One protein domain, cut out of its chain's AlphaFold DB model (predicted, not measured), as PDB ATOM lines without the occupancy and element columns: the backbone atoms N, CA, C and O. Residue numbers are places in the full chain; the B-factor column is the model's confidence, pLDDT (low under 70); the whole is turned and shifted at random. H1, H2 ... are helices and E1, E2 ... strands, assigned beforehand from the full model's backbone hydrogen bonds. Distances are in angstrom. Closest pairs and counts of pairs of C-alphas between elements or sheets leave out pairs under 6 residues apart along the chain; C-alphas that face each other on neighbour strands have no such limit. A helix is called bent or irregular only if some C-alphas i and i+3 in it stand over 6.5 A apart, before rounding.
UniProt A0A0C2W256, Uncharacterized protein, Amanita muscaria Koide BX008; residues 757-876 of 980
ATOM      1  N   THR A 757     106.538 -21.719 266.505       75.69
ATOM      2  CA  THR A 757     107.249 -22.763 267.275       75.69
ATOM      3  C   THR A 757     107.145 -24.147 266.629       75.69
ATOM      4  O   THR A 757     108.103 -24.924 266.655       75.69
ATOM      5  N   LEU A 758     106.009 -24.459 265.992       72.12
ATOM      6  CA  LEU A 758     105.812 -25.723 265.281       72.12
ATOM      7  C   LEU A 758     106.732 -25.823 264.062       72.12
ATOM      8  O   LEU A 758     107.085 -26.930 263.663       72.12
ATOM      9  N   VAL A 759     107.138 -24.703 263.458       74.56
ATOM     10  CA  VAL A 759     108.071 -24.720 262.323       74.56
ATOM     11  C   VAL A 759     109.460 -25.135 262.769       74.56
ATOM     12  O   VAL A 759     110.013 -26.052 262.171       74.56
ATOM     13  N   GLU A 760     109.977 -24.550 263.848       73.88
ATOM     14  CA  GLU A 760     111.298 -24.891 264.390       73.88
ATOM     15  C   GLU A 760     111.353 -26.362 264.824       73.88
ATOM     16  O   GLU A 760     112.271 -27.098 264.453       73.88
ATOM     17  N   GLN A 761     110.320 -26.833 265.533       71.94
ATOM     18  CA  GLN A 761     110.184 -28.237 265.936       71.94
ATOM     19  C   GLN A 761     110.155 -29.185 264.729       71.94
ATOM     20  O   GLN A 761     110.860 -30.195 264.713       71.94
ATOM     21  N   ASN A 762     109.388 -28.854 263.685       70.25
ATOM     22  CA  ASN A 762     109.301 -29.684 262.484       70.25
ATOM     23  C   ASN A 762     110.547 -29.590 261.591       70.25
ATOM     24  O   ASN A 762     110.895 -30.574 260.944       70.25
ATOM     25  N   GLN A 763     111.262 -28.462 261.572       68.44
ATOM     26  CA  GLN A 763     112.572 -28.355 260.922       68.44
ATOM     27  C   GLN A 763     113.592 -29.266 261.612       68.44
ATOM     28  O   GLN A 763     114.255 -30.044 260.925       68.44
ATOM     29  N   ARG A 764     113.656 -29.247 262.953       68.31
ATOM     30  CA  ARG A 764     114.496 -30.167 263.741       68.31
ATOM     31  C   ARG A 764     114.123 -31.629 263.485       68.31
ATOM     32  O   ARG A 764     115.008 -32.441 263.228       68.31
ATOM     33  N   LEU A 765     112.828 -31.960 263.465       66.94
ATOM     34  CA  LEU A 765     112.339 -33.304 263.134       66.94
ATOM     35  C   LEU A 765     112.753 -33.738 261.719       66.94
ATOM     36  O   LEU A 765     113.233 -34.856 261.538       66.94
ATOM     37  N   VAL A 766     112.621 -32.864 260.717       63.28
ATOM     38  CA  VAL A 766     113.017 -33.163 259.332       63.28
ATOM     39  C   VAL A 766     114.526 -33.309 259.194       63.28
ATOM     40  O   VAL A 766     114.951 -34.266 258.558       63.28
ATOM     41  N   MET A 767     115.340 -32.442 259.801       65.62
ATOM     42  CA  MET A 767     116.801 -32.603 259.791       65.62
ATOM     43  C   MET A 767     117.217 -33.903 260.484       65.62
ATOM     44  O   MET A 767     117.971 -34.680 259.906       65.62
ATOM     45  N   SER A 768     116.634 -34.202 261.649       64.62
ATOM     46  CA  SER A 768     116.767 -35.486 262.350       64.62
ATOM     47  C   SER A 768     116.471 -36.679 261.429       64.62
ATOM     48  O   SER A 768     117.283 -37.597 261.343       64.62
ATOM     49  N   LEU A 769     115.346 -36.654 260.704       63.22
ATOM     50  CA  LEU A 769     114.954 -37.715 259.771       63.22
ATOM     51  C   LEU A 769     115.830 -37.752 258.510       63.22
ATOM     52  O   LEU A 769     116.056 -38.828 257.965       63.22
ATOM     53  N   GLN A 770     116.314 -36.616 258.006       64.88
ATOM     54  CA  GLN A 770     117.186 -36.566 256.828       64.88
ATOM     55  C   GLN A 770     118.563 -37.151 257.138       64.88
ATOM     56  O   GLN A 770     119.026 -38.004 256.383       64.88
ATOM     57  N   LEU A 771     119.162 -36.755 258.263       65.50
ATOM     58  CA  LEU A 771     120.412 -37.311 258.777       65.50
ATOM     59  C   LEU A 771     120.273 -38.829 258.988       65.50
ATOM     60  O   LEU A 771     121.074 -39.600 258.462       65.50
ATOM     61  N   GLU A 772     119.207 -39.265 259.662       69.44
ATOM     62  CA  GLU A 772     118.891 -40.680 259.903       69.44
ATOM     63  C   GLU A 772     118.754 -41.479 258.589       69.44
ATOM     64  O   GLU A 772     119.307 -42.568 258.444       69.44
ATOM     65  N   ASN A 773     118.069 -40.929 257.578       66.25
ATOM     66  CA  ASN A 773     117.948 -41.570 256.264       66.25
ATOM     67  C   ASN A 773     119.283 -41.614 255.500       66.25
ATOM     68  O   ASN A 773     119.559 -42.617 254.842       66.25
ATOM     69  N   GLN A 774     120.110 -40.566 255.573       71.50
ATOM     70  CA  GLN A 774     121.437 -40.542 254.945       71.50
ATOM     71  C   GLN A 774     122.364 -41.592 255.561       71.50
ATOM     72  O   GLN A 774     123.011 -42.334 254.824       71.50
ATOM     73  N   PHE A 775     122.367 -41.703 256.892       79.62
ATOM     74  CA  PHE A 775     123.074 -42.754 257.619       79.62
ATOM     75  C   PHE A 775     122.629 -44.145 257.153       79.62
ATOM     76  O   PHE A 775     123.454 -44.936 256.694       79.62
ATOM     77  N   ASN A 776     121.319 -44.415 257.163       77.06
ATOM     78  CA  ASN A 776     120.795 -45.727 256.779       77.06
ATOM     79  C   ASN A 776     121.088 -46.073 255.302       77.06
ATOM     80  O   ASN A 776     121.419 -47.215 254.981       77.06
ATOM     81  N   GLN A 777     121.042 -45.091 254.393       74.81
ATOM     82  CA  GLN A 777     121.421 -45.278 252.985       74.81
ATOM     83  C   GLN A 777     122.922 -45.534 252.803       74.81
ATOM     84  O   GLN A 777     123.296 -46.397 252.007       74.81
ATOM     85  N   ALA A 778     123.784 -44.813 253.524       76.25
ATOM     86  CA  ALA A 778     125.227 -45.032 253.490       76.25
ATOM     87  C   ALA A 778     125.581 -46.434 254.009       76.25
ATOM     88  O   ALA A 778     126.351 -47.149 253.367       76.25
ATOM     89  N   PHE A 779     124.948 -46.859 255.106       81.81
ATOM     90  CA  PHE A 779     125.151 -48.170 255.716       81.81
ATOM     91  C   PHE A 779     124.677 -49.321 254.808       81.81
ATOM     92  O   PHE A 779     125.440 -50.248 254.539       81.81
ATOM     93  N   GLN A 780     123.477 -49.222 254.217       80.81
ATOM     94  CA  GLN A 780     123.008 -50.182 253.204       80.81
ATOM     95  C   GLN A 780     123.916 -50.199 251.963       80.81
ATOM     96  O   GLN A 780     124.179 -51.260 251.404       80.81
ATOM     97  N   SER A 781     124.404 -49.039 251.509       82.00
ATOM     98  CA  SER A 781     125.311 -48.943 250.355       82.00
ATOM     99  C   SER A 781     126.657 -49.619 250.630       82.00
ATOM    100  O   SER A 781     127.190 -50.306 249.759       82.00
ATOM    101  N   PHE A 782     127.184 -49.482 251.849       83.56
ATOM    102  CA  PHE A 782     128.374 -50.194 252.309       83.56
ATOM    103  C   PHE A 782     128.141 -51.712 252.340       83.56
ATOM    104  O   PHE A 782     128.876 -52.449 251.685       83.56
ATOM    105  N   ALA A 783     127.060 -52.170 252.976       84.00
ATOM    106  CA  ALA A 783     126.673 -53.581 253.006       84.00
ATOM    107  C   ALA A 783     126.510 -54.190 251.595       84.00
ATOM    108  O   ALA A 783     127.104 -55.222 251.285       84.00
ATOM    109  N   ASN A 784     125.792 -53.501 250.701       81.44
ATOM    110  CA  ASN A 784     125.587 -53.919 249.308       81.44
ATOM    111  C   ASN A 784     126.884 -53.970 248.492       81.44
ATOM    112  O   ASN A 784     126.947 -54.689 247.498       81.44
ATOM    113  N   LYS A 785     127.908 -53.181 248.849       85.44
ATOM    114  CA  LYS A 785     129.232 -53.275 248.218       85.44
ATOM    115  C   LYS A 785     129.983 -54.511 248.703       85.44
ATOM    116  O   LYS A 785     130.561 -55.193 247.868       85.44
ATOM    117  N   LEU A 786     129.948 -54.815 250.001       84.50
ATOM    118  CA  LEU A 786     130.602 -56.007 250.551       84.50
ATOM    119  C   LEU A 786     129.982 -57.302 250.020       84.50
ATOM    120  O   LEU A 786     130.718 -58.223 249.685       84.50
ATOM    121  N   ALA A 787     128.655 -57.339 249.869       84.44
ATOM    122  CA  ALA A 787     127.913 -58.478 249.326       84.44
ATOM    123  C   ALA A 787     128.177 -58.767 247.831       84.44
ATOM    124  O   ALA A 787     127.615 -59.715 247.291       84.44
ATOM    125  N   LYS A 788     129.000 -57.978 247.126       84.94
ATOM    126  CA  LYS A 788     129.288 -58.222 245.706       84.94
ATOM    127  C   LYS A 788     130.168 -59.464 245.486       84.94
ATOM    128  O   LYS A 788     131.040 -59.744 246.317       84.94
ATOM    129  N   PRO A 789     130.024 -60.141 244.326       80.88
ATOM    130  CA  PRO A 789     130.979 -61.153 243.883       80.88
ATOM    131  C   PRO A 789     132.405 -60.587 243.879       80.88
ATOM    132  O   PRO A 789     132.615 -59.443 243.474       80.88
ATOM    133  N   GLY A 790     133.375 -61.381 244.334       74.69
ATOM    134  CA  GLY A 790     134.794 -60.999 244.357       74.69
ATOM    135  C   GLY A 790     135.214 -60.037 245.477       74.69
ATOM    136  O   GLY A 790     136.381 -59.668 245.521       74.69
ATOM    137  N   ILE A 791     134.304 -59.637 246.379       82.12
ATOM    138  CA  ILE A 791     134.640 -58.857 247.585       82.12
ATOM    139  C   ILE A 791     134.471 -59.748 248.822       82.12
ATOM    140  O   ILE A 791     135.382 -60.493 249.163       82.12
ATOM    141  N   LEU A 792     133.306 -59.719 249.475       82.88
ATOM    142  CA  LEU A 792     132.956 -60.579 250.617       82.88
ATOM    143  C   LEU A 792     131.556 -61.197 250.432       82.88
ATOM    144  O   LEU A 792     130.935 -61.651 251.396       82.88
ATOM    145  N   GLY A 793     131.052 -61.190 249.192       86.88
ATOM    146  CA  GLY A 793     129.787 -61.786 248.793       86.88
ATOM    147  C   GLY A 793     129.919 -63.281 248.532       86.88
ATOM    148  O   GLY A 793     130.691 -63.694 247.668       86.88
ATOM    149  N   ILE A 794     129.125 -64.081 249.239       87.00
ATOM    150  CA  ILE A 794     128.918 -65.505 248.964       87.00
ATOM    151  C   ILE A 794     127.608 -65.648 248.173       87.00
ATOM    152  O   ILE A 794     126.605 -65.060 248.588       87.00
ATOM    153  N   PRO A 795     127.568 -66.412 247.068       84.94
ATOM    154  CA  PRO A 795     126.319 -66.710 246.372       84.94
ATOM    155  C   PRO A 795     125.348 -67.464 247.290       84.94
ATOM    156  O   PRO A 795     125.711 -68.470 247.894       84.94
ATOM    157  N   ILE A 796     124.108 -66.982 247.376       85.38
ATOM    158  CA  ILE A 796     123.011 -67.637 248.095       85.38
ATOM    159  C   ILE A 796     122.334 -68.609 247.129       85.38
ATOM    160  O   ILE A 796     121.851 -68.206 246.062       85.38
ATOM    161  N   LEU A 797     122.302 -69.886 247.504       74.69
ATOM    162  CA  LEU A 797     121.765 -70.957 246.673       74.69
ATOM    163  C   LEU A 797     120.258 -71.121 246.903       74.69
ATOM    164  O   LEU A 797     119.788 -71.258 248.033       74.69
ATOM    165  N   GLY A 798     119.494 -71.121 245.811       73.12
ATOM    166  CA  GLY A 798     118.077 -71.474 245.823       73.12
ATOM    167  C   GLY A 798     117.848 -72.981 245.982       73.12
ATOM    168  O   GLY A 798     118.783 -73.781 245.954       73.12
ATOM    169  N   GLU A 799     116.577 -73.382 246.083       69.25
ATOM    170  CA  GLU A 799     116.175 -74.795 246.227       69.25
ATOM    171  C   GLU A 799     116.674 -75.697 245.077       69.25
ATOM    172  O   GLU A 799     116.860 -76.895 245.275       69.25
ATOM    173  N   GLU A 800     116.949 -75.124 243.899       58.16
ATOM    174  CA  GLU A 800     117.433 -75.825 242.700       58.16
ATOM    175  C   GLU A 800     118.945 -75.628 242.434       58.16
ATOM    176  O   GLU A 800     119.384 -75.739 241.293       58.16
ATOM    177  N   LEU A 801     119.752 -75.285 243.454       59.34
ATOM    178  CA  LEU A 801     121.199 -74.969 243.345       59.34
ATOM    179  C   LEU A 801     121.553 -73.808 242.389       59.34
ATOM    180  O   LEU A 801     122.727 -73.528 242.146       59.34
ATOM    181  N   SER A 802     120.559 -73.083 241.880       61.59
ATOM    182  CA  SER A 802     120.761 -71.847 241.132       61.59
ATOM    183  C   SER A 802     121.108 -70.692 242.079       61.59
ATOM    184  O   SER A 802     120.547 -70.569 243.171       61.59
ATOM    185  N   VAL A 803     122.039 -69.830 241.666       65.50
ATOM    186  CA  VAL A 803     122.393 -68.617 242.419       65.50
ATOM    187  C   VAL A 803     121.250 -67.613 242.298       65.50
ATOM    188  O   VAL A 803     120.943 -67.151 241.198       65.50
ATOM    189  N   VAL A 804     120.623 -67.274 243.426       67.94
ATOM    190  CA  VAL A 804     119.485 -66.338 243.465       67.94
ATOM    191  C   VAL A 804     119.947 -64.908 243.757       67.94
ATOM    192  O   VAL A 804     119.426 -63.962 243.169       67.94
ATOM    193  N   ASP A 805     120.929 -64.750 244.646       83.38
ATOM    194  CA  ASP A 805     121.517 -63.465 245.048       83.38
ATOM    195  C   ASP A 805     122.916 -63.696 245.663       83.38
ATOM    196  O   ASP A 805     123.388 -64.832 245.703       83.38
ATOM    197  N   HIS A 806     123.587 -62.651 246.152       86.12
ATOM    198  CA  HIS A 806     124.799 -62.769 246.974       86.12
ATOM    199  C   HIS A 806     124.592 -62.137 248.358       86.12
ATOM    200  O   HIS A 806     124.081 -61.025 248.482       86.12
ATOM    201  N   GLY A 807     125.009 -62.848 249.406       88.44
ATOM    202  CA  GLY A 807     124.951 -62.399 250.797       88.44
ATOM    203  C   GLY A 807     126.333 -62.102 251.368       88.44
ATOM    204  O   GLY A 807     127.337 -62.642 250.910       88.44
ATOM    205  N   ILE A 808     126.399 -61.266 252.403       89.50
ATOM    206  CA  ILE A 808     127.646 -60.983 253.127       89.50
ATOM    207  C   ILE A 808     128.137 -62.262 253.818       89.50
ATOM    208  O   ILE A 808     127.346 -62.993 254.418       89.50
ATOM    209  N   HIS A 809     129.444 -62.524 253.760       88.56
ATOM    210  CA  HIS A 809     130.078 -63.661 254.425       88.56
ATOM    211  C   HIS A 809     129.741 -63.703 255.941       88.56
ATOM    212  O   HIS A 809     130.050 -62.744 256.656       88.56
ATOM    213  N   PRO A 810     129.177 -64.805 256.481       86.50
ATOM    214  CA  PRO A 810     128.575 -64.827 257.823       86.50
ATOM    215  C   PRO A 810     129.568 -64.586 258.968       86.50
ATOM    216  O   PRO A 810     129.193 -64.073 260.014       86.50
ATOM    217  N   ALA A 811     130.861 -64.873 258.776       84.94
ATOM    218  CA  ALA A 811     131.882 -64.585 259.796       84.94
ATOM    219  C   ALA A 811     132.124 -63.083 260.059       84.94
ATOM    220  O   ALA A 811     132.916 -62.759 260.938       84.94
ATOM    221  N   LEU A 812     131.487 -62.194 259.286       84.25
ATOM    222  CA  LEU A 812     131.517 -60.742 259.476       84.25
ATOM    223  C   LEU A 812     130.323 -60.224 260.282       84.25
ATOM    224  O   LEU A 812     130.300 -59.042 260.609       84.25
ATOM    225  N   GLU A 813     129.321 -61.065 260.569       84.62
ATOM    226  CA  GLU A 813     128.058 -60.634 261.172       84.62
ATOM    227  C   GLU A 813     128.294 -59.873 262.482       84.62
ATOM    228  O   GLU A 813     127.890 -58.718 262.591       84.62
ATOM    229  N   LYS A 814     129.052 -60.444 263.428       83.50
ATOM    230  CA  LYS A 814     129.356 -59.809 264.725       83.50
ATOM    231  C   LYS A 814     130.089 -58.470 264.578       83.50
ATOM    232  O   LYS A 814     129.741 -57.499 265.242       83.50
ATOM    233  N   GLN A 815     131.072 -58.392 263.687       82.75
ATOM    234  CA  GLN A 815     131.830 -57.169 263.418       82.75
ATOM    235  C   GLN A 815     130.934 -56.105 262.771       82.75
ATOM    236  O   GLN A 815     131.096 -54.919 263.041       82.75
ATOM    237  N   PHE A 816     129.956 -56.514 261.957       84.31
ATOM    238  CA  PHE A 816     128.962 -55.614 261.375       84.31
ATOM    239  C   PHE A 816     127.967 -55.092 262.419       84.31
ATOM    240  O   PHE A 816     127.605 -53.916 262.374       84.31
ATOM    241  N   GLN A 817     127.577 -55.933 263.387       82.75
ATOM    242  CA  GLN A 817     126.774 -55.535 264.550       82.75
ATOM    243  C   GLN A 817     127.511 -54.482 265.393       82.75
ATOM    244  O   GLN A 817     126.955 -53.429 265.700       82.75
ATOM    245  N   GLU A 818     128.780 -54.737 265.727       83.38
ATOM    246  CA  GLU A 818     129.634 -53.820 266.496       83.38
ATOM    247  C   GLU A 818     129.878 -52.501 265.739       83.38
ATOM    248  O   GLU A 818     129.702 -51.419 266.304       83.38
ATOM    249  N   PHE A 819     130.187 -52.574 264.438       82.44
ATOM    250  CA  PHE A 819     130.360 -51.402 263.577       82.44
ATOM    251  C   PHE A 819     129.081 -50.566 263.452       82.44
ATOM    252  O   PHE A 819     129.161 -49.339 263.479       82.44
ATOM    253  N   TYR A 820     127.903 -51.191 263.357       83.38
ATOM    254  CA  TYR A 820     126.631 -50.466 263.337       83.38
ATOM    255  C   TYR A 820     126.389 -49.691 264.625       83.38
ATOM    256  O   TYR A 820     126.041 -48.517 264.542       83.38
ATOM    257  N   LYS A 821     126.593 -50.313 265.796       81.81
ATOM    258  CA  LYS A 821     126.426 -49.639 267.094       81.81
ATOM    259  C   LYS A 821     127.328 -48.406 267.176       81.81
ATOM    260  O   LYS A 821     126.821 -47.297 267.310       81.81
ATOM    261  N   LEU A 822     128.627 -48.575 266.920       80.38
ATOM    262  CA  LEU A 822     129.594 -47.471 266.913       80.38
ATOM    263  C   LEU A 822     129.226 -46.368 265.906       80.38
ATOM    264  O   LEU A 822     129.254 -45.182 266.230       80.38
ATOM    265  N   ALA A 823     128.853 -46.740 264.678       78.50
ATOM    266  CA  ALA A 823     128.452 -45.779 263.658       78.50
ATOM    267  C   ALA A 823     127.137 -45.061 264.023       78.50
ATOM    268  O   ALA A 823     126.953 -43.900 263.655       78.50
ATOM    269  N   LYS A 824     126.237 -45.724 264.761       79.19
ATOM    270  CA  LYS A 824     124.974 -45.165 265.255       79.19
ATOM    271  C   LYS A 824     125.180 -44.196 266.415       79.19
ATOM    272  O   LYS A 824     124.491 -43.179 266.455       79.19
ATOM    273  N   ASP A 825     126.149 -44.460 267.285       74.75
ATOM    274  CA  ASP A 825     126.543 -43.553 268.366       74.75
ATOM    275  C   ASP A 825     127.202 -42.285 267.797       74.75
ATOM    276  O   ASP A 825     126.730 -41.180 268.053       74.75
ATOM    277  N   ILE A 826     128.165 -42.425 266.873       71.19
ATOM    278  CA  ILE A 826     128.739 -41.286 266.126       71.19
ATOM    279  C   ILE A 826     127.637 -40.503 265.390       71.19
ATOM    280  O   ILE A 826     127.647 -39.271 265.352       71.19
ATOM    281  N   HIS A 827     126.654 -41.199 264.813       73.06
ATOM    282  CA  HIS A 827     125.512 -40.556 264.176       73.06
ATOM    283  C   HIS A 827     124.643 -39.769 265.170       73.06
ATOM    284  O   HIS A 827     124.209 -38.664 264.840       73.06
ATOM    285  N   ARG A 828     124.398 -40.311 266.372       71.94
ATOM    286  CA  ARG A 828     123.689 -39.634 267.469       71.94
ATOM    287  C   ARG A 828     124.437 -38.359 267.872       71.94
ATOM    288  O   ARG A 828     123.805 -37.308 267.906       71.94
ATOM    289  N   ASP A 829     125.755 -38.413 268.042       65.56
ATOM    290  CA  ASP A 829     126.577 -37.246 268.390       65.56
ATOM    291  C   ASP A 829     126.540 -36.166 267.300       65.56
ATOM    292  O   ASP A 829     126.213 -35.008 267.571       65.56
ATOM    293  N   CYS A 830     126.779 -36.538 266.036       65.44
ATOM    294  CA  CYS A 830     126.676 -35.610 264.905       65.44
ATOM    295  C   CYS A 830     125.277 -34.988 264.790       65.44
ATOM    296  O   CYS A 830     125.149 -33.816 264.433       65.44
ATOM    297  N   LYS A 831     124.226 -35.758 265.087       65.25
ATOM    298  CA  LYS A 831     122.834 -35.304 265.076       65.25
ATOM    299  C   LYS A 831     122.546 -34.322 266.210       65.25
ATOM    300  O   LYS A 831     121.899 -33.317 265.940       65.25
ATOM    301  N   THR A 832     123.045 -34.561 267.422       64.56
ATOM    302  CA  THR A 832     122.946 -33.615 268.545       64.56
ATOM    303  C   THR A 832     123.639 -32.299 268.192       64.56
ATOM    304  O   THR A 832     122.991 -31.256 268.173       64.56
ATOM    305  N   ILE A 833     124.902 -32.360 267.751       63.72
ATOM    306  CA  ILE A 833     125.689 -31.187 267.324       63.72
ATOM    307  C   ILE A 833     124.994 -30.409 266.188       63.72
ATOM    308  O   ILE A 833     125.048 -29.184 266.155       63.72
ATOM    309  N   SER A 834     124.325 -31.100 265.260       57.84
ATOM    310  CA  SER A 834     123.632 -30.470 264.119       57.84
ATOM    311  C   SER A 834     122.245 -29.902 264.449       57.84
ATOM    312  O   SER A 834     121.639 -29.261 263.588       57.84
ATOM    313  N   LEU A 835     121.698 -30.187 265.635       60.19
ATOM    314  CA  LEU A 835     120.367 -29.746 266.072       60.19
ATOM    315  C   LEU A 835     120.418 -28.710 267.206       60.19
ATOM    316  O   LEU A 835     119.402 -28.058 267.465       60.19
ATOM    317  N   GLU A 836     121.569 -28.548 267.859       60.75
ATOM    318  CA  GLU A 836     121.811 -27.493 268.840       60.75
ATOM    319  C   GLU A 836     122.166 -26.158 268.170       60.75
ATOM    320  O   GLU A 836     123.028 -26.065 267.297       60.75
ATOM    321  N   ASP A 837     121.504 -25.096 268.625       45.28
ATOM    322  CA  ASP A 837     121.959 -23.725 268.411       45.28
ATOM    323  C   ASP A 837     123.055 -23.423 269.448       45.28
ATOM    324  O   ASP A 837     122.897 -23.751 270.625       45.28
ATOM    325  N   LEU A 838     124.161 -22.797 269.031       38.66
ATOM    326  CA  LEU A 838     125.431 -22.667 269.778       38.66
ATOM    327  C   LEU A 838     125.364 -21.761 271.034       38.66
ATOM    328  O   LEU A 838     126.386 -21.260 271.508       38.66
ATOM    329  N   SER A 839     124.172 -21.503 271.572       37.66
ATOM    330  CA  SER A 839     123.908 -20.487 272.592       37.66
ATOM    331  C   SER A 839     123.788 -21.014 274.032       37.66
ATOM    332  O   SER A 839     124.068 -20.245 274.958       37.66
ATOM    333  N   HIS A 840     123.455 -22.292 274.273       34.84
ATOM    334  CA  HIS A 840     123.279 -22.828 275.635       34.84
ATOM    335  C   HIS A 840     123.916 -24.207 275.882       34.84
ATOM    336  O   HIS A 840     123.977 -25.059 275.010       34.84
ATOM    337  N   LYS A 841     124.442 -24.385 277.104       40.59
ATOM    338  CA  LYS A 841     125.286 -25.519 277.512       40.59
ATOM    339  C   LYS A 841     124.470 -26.793 277.736       40.59
ATOM    340  O   LYS A 841     123.503 -26.749 278.495       40.59
ATOM    341  N   MET A 842     124.951 -27.920 277.213       41.38
ATOM    342  CA  MET A 842     124.451 -29.250 277.570       41.38
ATOM    343  C   MET A 842     124.583 -29.530 279.076       41.38
ATOM    344  O   MET A 842     125.636 -29.297 279.679       41.38
ATOM    345  N   GLN A 843     123.544 -30.131 279.650       36.66
ATOM    346  CA  GLN A 843     123.736 -31.265 280.550       36.66
ATOM    347  C   GLN A 843     123.623 -32.515 279.674       36.66
ATOM    348  O   GLN A 843     122.704 -32.603 278.862       36.66
ATOM    349  N   PHE A 844     124.573 -33.440 279.788       41.31
ATOM    350  CA  PHE A 844     124.413 -34.764 279.196       41.31
ATOM    351  C   PHE A 844     123.416 -35.527 280.069       41.31
ATOM    352  O   PHE A 844     123.699 -35.748 281.245       41.31
ATOM    353  N   ASP A 845     122.266 -35.907 279.513       41.47
ATOM    354  CA  ASP A 845     121.439 -36.946 280.125       41.47
ATOM    355  C   ASP A 845     122.204 -38.270 279.978       41.47
ATOM    356  O   ASP A 845     122.389 -38.770 278.869       41.47
ATOM    357  N   GLU A 846     122.703 -38.809 281.094       41.66
ATOM    358  CA  GLU A 846     123.475 -40.065 281.125       41.66
ATOM    359  C   GLU A 846     122.583 -41.315 280.924       41.66
ATOM    360  O   GLU A 846     123.095 -42.411 280.698       41.66
ATOM    361  N   ASP A 847     121.256 -41.143 280.932       43.25
ATOM    362  CA  ASP A 847     120.237 -42.195 280.817       43.25
ATOM    363  C   ASP A 847     119.731 -42.375 279.368       43.25
ATOM    364  O   ASP A 847     118.541 -42.218 279.080       43.25
ATOM    365  N   VAL A 848     120.624 -42.698 278.425       53.03
ATOM    366  CA  VAL A 848     120.221 -43.053 277.050       53.03
ATOM    367  C   VAL A 848     120.475 -44.531 276.776       53.03
ATOM    368  O   VAL A 848     121.621 -44.975 276.762       53.03
ATOM    369  N   ASP A 849     119.399 -45.273 276.496       53.19
ATOM    370  CA  ASP A 849     119.452 -46.715 276.245       53.19
ATOM    371  C   ASP A 849     120.492 -47.090 275.159       53.19
ATOM    372  O   ASP A 849     120.620 -46.390 274.133       53.19
ATOM    373  N   PRO A 850     121.245 -48.192 275.366       60.47
ATOM    374  CA  PRO A 850     122.265 -48.651 274.431       60.47
ATOM    375  C   PRO A 850     121.634 -49.121 273.118       60.47
ATOM    376  O   PRO A 850     120.590 -49.767 273.106       60.47
ATOM    377  N   VAL A 851     122.296 -48.841 271.993       64.69
ATOM    378  CA  VAL A 851     121.815 -49.269 270.672       64.69
ATOM    379  C   VAL A 851     121.868 -50.796 270.568       64.69
ATOM    380  O   VAL A 851     122.946 -51.403 270.603       64.69
ATOM    381  N   GLU A 852     120.714 -51.437 270.401       72.69
ATOM    382  CA  GLU A 852     120.625 -52.868 270.112       72.69
ATOM    383  C   GLU A 852     120.688 -53.122 268.598       72.69
ATOM    384  O   GLU A 852     120.326 -52.280 267.775       72.69
ATOM    385  N   TRP A 853     121.218 -54.283 268.198       69.19
ATOM    386  CA  TRP A 853     121.310 -54.640 266.774       69.19
ATOM    387  C   TRP A 853     119.940 -54.986 266.179       69.19
ATOM    388  O   TRP A 853     119.689 -54.754 265.000       69.19
ATOM    389  N   GLU A 854     119.048 -55.509 267.014       69.50
ATOM    390  CA  GLU A 854     117.705 -55.954 266.645       69.50
ATOM    391  C   GLU A 854     116.795 -54.779 266.233       69.50
ATOM    392  O   GLU A 854     115.885 -54.960 265.423       69.50
ATOM    393  N   ASP A 855     117.127 -53.560 266.673       63.16
ATOM    394  CA  ASP A 855     116.502 -52.299 266.254       63.16
ATOM    395  C   ASP A 855     117.034 -51.752 264.914       63.16
ATOM    396  O   ASP A 855     116.602 -50.688 264.457       63.16
ATOM    397  N   CYS A 856     117.982 -52.434 264.257       66.75
ATOM    398  CA  CYS A 856     118.494 -51.994 262.964       66.75
ATOM    399  C   CYS A 856     117.364 -52.009 261.911       66.75
ATOM    400  O   CYS A 856     116.850 -53.076 261.564       66.75
ATOM    401  N   PRO A 857     116.980 -50.855 261.322       65.06
ATOM    402  CA  PRO A 857     115.877 -50.793 260.358       65.06
ATOM    403  C   PRO A 857     116.249 -51.394 258.990       65.06
ATOM    404  O   PRO A 857     115.448 -51.375 258.053       65.06
ATOM    405  N   ILE A 858     117.479 -51.895 258.860       72.62
ATOM    406  CA  ILE A 858     118.118 -52.341 257.630       72.62
ATOM    407  C   ILE A 858     118.225 -53.866 257.667       72.62
ATOM    408  O   ILE A 858     119.012 -54.430 258.422       72.62
ATOM    409  N   LYS A 859     117.461 -54.551 256.811       71.06
ATOM    410  CA  LYS A 859     117.600 -56.000 256.640       71.06
ATOM    411  C   LYS A 859     118.796 -56.305 255.747       71.06
ATOM    412  O   LYS A 859     118.753 -56.055 254.544       71.06
ATOM    413  N   LEU A 860     119.847 -56.845 256.350       76.50
ATOM    414  CA  LEU A 860     121.044 -57.295 255.653       76.50
ATOM    415  C   LEU A 860     120.949 -58.782 255.325       76.50
ATOM    416  O   LEU A 860     120.639 -59.596 256.194       76.50
ATOM    417  N   ASN A 861     121.262 -59.133 254.080       80.94
ATOM    418  CA  ASN A 861     121.353 -60.523 253.653       80.94
ATOM    419  C   ASN A 861     122.759 -61.047 253.971       80.94
ATOM    420  O   ASN A 861     123.707 -60.780 253.231       80.94
ATOM    421  N   PHE A 862     122.897 -61.791 255.068       85.94
ATOM    422  CA  PHE A 862     124.062 -62.644 255.303       85.94
ATOM    423  C   PHE A 862     123.841 -63.998 254.624       85.94
ATOM    424  O   PHE A 862     122.734 -64.536 254.645       85.94
ATOM    425  N   ALA A 863     124.888 -64.545 254.012       85.62
ATOM    426  CA  ALA A 863     124.840 -65.889 253.451       85.62
ATOM    427  C   ALA A 863     124.865 -66.935 254.575       85.62
ATOM    428  O   ALA A 863     125.547 -66.753 255.585       85.62
ATOM    429  N   SER A 864     124.137 -68.040 254.420       85.56
ATOM    430  CA  SER A 864     124.081 -69.067 255.460       85.56
ATOM    431  C   SER A 864     125.388 -69.861 255.552       85.56
ATOM    432  O   SER A 864     126.195 -69.911 254.619       85.56
ATOM    433  N   SER A 865     125.581 -70.584 256.658       83.00
ATOM    434  CA  SER A 865     126.696 -71.535 256.782       83.00
ATOM    435  C   SER A 865     126.683 -72.620 255.695       83.00
ATOM    436  O   SER A 865     127.747 -73.141 255.368       83.00
ATOM    437  N   LYS A 866     125.515 -72.939 255.111       82.50
ATOM    438  CA  LYS A 866     125.397 -73.882 253.987       82.50
ATOM    439  C   LYS A 866     125.886 -73.266 252.678       82.50
ATOM    440  O   LYS A 866     126.665 -73.905 251.983       82.50
ATOM    441  N   ASP A 867     125.488 -72.026 252.388       84.19
ATOM    442  CA  ASP A 867     125.962 -71.273 251.215       84.19
ATOM    443  C   ASP A 867     127.487 -71.127 251.258       84.19
ATOM    444  O   ASP A 867     128.180 -71.398 250.280       84.19
ATOM    445  N   LYS A 868     128.025 -70.795 252.444       84.00
ATOM    446  CA  LYS A 868     129.469 -70.749 252.693       84.00
ATOM    447  C   LYS A 868     130.139 -72.086 252.375       84.00
ATOM    448  O   LYS A 868     131.133 -72.102 251.655       84.00
ATOM    449  N   GLN A 869     129.630 -73.192 252.920       80.75
ATOM    450  CA  GLN A 869     130.195 -74.522 252.673       80.75
ATOM    451  C   GLN A 869     130.162 -74.871 251.183       80.75
ATOM    452  O   GLN A 869     131.196 -75.231 250.636       80.75
ATOM    453  N   ALA A 870     129.025 -74.689 250.509       79.56
ATOM    454  CA  ALA A 870     128.900 -74.978 249.084       79.56
ATOM    455  C   ALA A 870     129.869 -74.143 248.226       79.56
ATOM    456  O   ALA A 870     130.544 -74.698 247.365       79.56
ATOM    457  N   TYR A 871     129.999 -72.839 248.499       80.62
ATOM    458  CA  TYR A 871     130.911 -71.952 247.771       80.62
ATOM    459  C   TYR A 871     132.384 -72.375 247.883       80.62
ATOM    460  O   TYR A 871     133.090 -72.415 246.876       80.62
ATOM    461  N   TYR A 872     132.851 -72.715 249.090       80.81
ATOM    462  CA  TYR A 872     134.237 -73.151 249.280       80.81
ATOM    463  C   TYR A 872     134.481 -74.596 248.820       80.81
ATOM    464  O   TYR A 872     135.563 -74.868 248.313       80.81
ATOM    465  N   CYS A 873     133.496 -75.497 248.910       76.12
ATOM    466  CA  CYS A 873     133.613 -76.841 248.333       76.12
ATOM    467  C   CYS A 873     133.692 -76.807 246.798       76.12
ATOM    468  O   CYS A 873     134.464 -77.564 246.226       76.12
ATOM    469  N   LEU A 874     132.943 -75.914 246.135       67.56
ATOM    470  CA  LEU A 874     133.055 -75.712 244.685       67.56
ATOM    471  C   LEU A 874     134.447 -75.189 244.306       67.56
ATOM    472  O   LEU A 874     135.086 -75.756 243.432       67.56
ATOM    473  N   LYS A 875     134.965 -74.185 245.027       62.19
ATOM    474  CA  LYS A 875     136.326 -73.671 244.794       62.19
ATOM    475  C   LYS A 875     137.454 -74.659 245.101       62.19
ATOM    476  O   LYS A 875     138.536 -74.486 244.557       62.19
ATOM    477  N   ALA A 876     137.233 -75.638 245.976       58.09
ATOM    478  CA  ALA A 876     138.197 -76.709 246.218       58.09
ATOM    479  C   ALA A 876     138.203 -77.746 245.078       58.09
ATOM    480  O   ALA A 876     139.249 -78.302 244.776       58.09
TER     481      ALA A 876
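What this domain is: This is residues 757 to 876 of the 980 residues of an uncharacterized protein of Amanita muscaria Koide BX008 (UniProt A0A0C2W256). Two long helices, H1 and H2, run opposite ways along a rod, with the hairpin E1 and E2 and the short helix H3 at one end; residues 836 to 864, without a named element, lead back to H3. The printed part has 120 residues with three named helices and two antiparallel strands, order H1, E1, E2, H2, H3, mostly helix. It is loose, radius of gyration of the C-alphas 19.5 A, spanning 64 by 28 by 22 A.

Where its parts are: H1, residues 757 to 786, begins at C-alpha 757 (107.249, -22.763, 267.275) and measures 43.9 A. E1 is residues 793 to 797, E2 803 to 808. H2, residues 810 to 835, measures 37.0 A; it is irregular, C-alphas 811 and 814 being 7.3 A apart, with a kink of 27 degrees near residue 817. H3, residues 865 to 876, ends at C-alpha 876 (138.197, -76.709, 246.218).

How they stand to each other: H1 and H2 touch through residues 764 to 775 and 827 to 835 alone, closest C-alphas Arg 764 and Leu 835, 6.3 A, at a shallow tilt of 25 degrees. In the hairpin, N 794 and O 807 are within hydrogen-bond range, 2.8 A. The closest C-alphas of E1 and H3, Ile 796 and Asp 867, are 5.6 A apart. Every O i to N i+4 pair is within range in H1 and H3, 20 of 22 in H2.

The domain as a whole: The C-alphas of Thr 757 and Ala 876, the farthest apart, are 65.7 A apart. The printed part has no cut; the link H2 to H3 is long. Confidence is under 70 in 48 residues, among them 829 to 851.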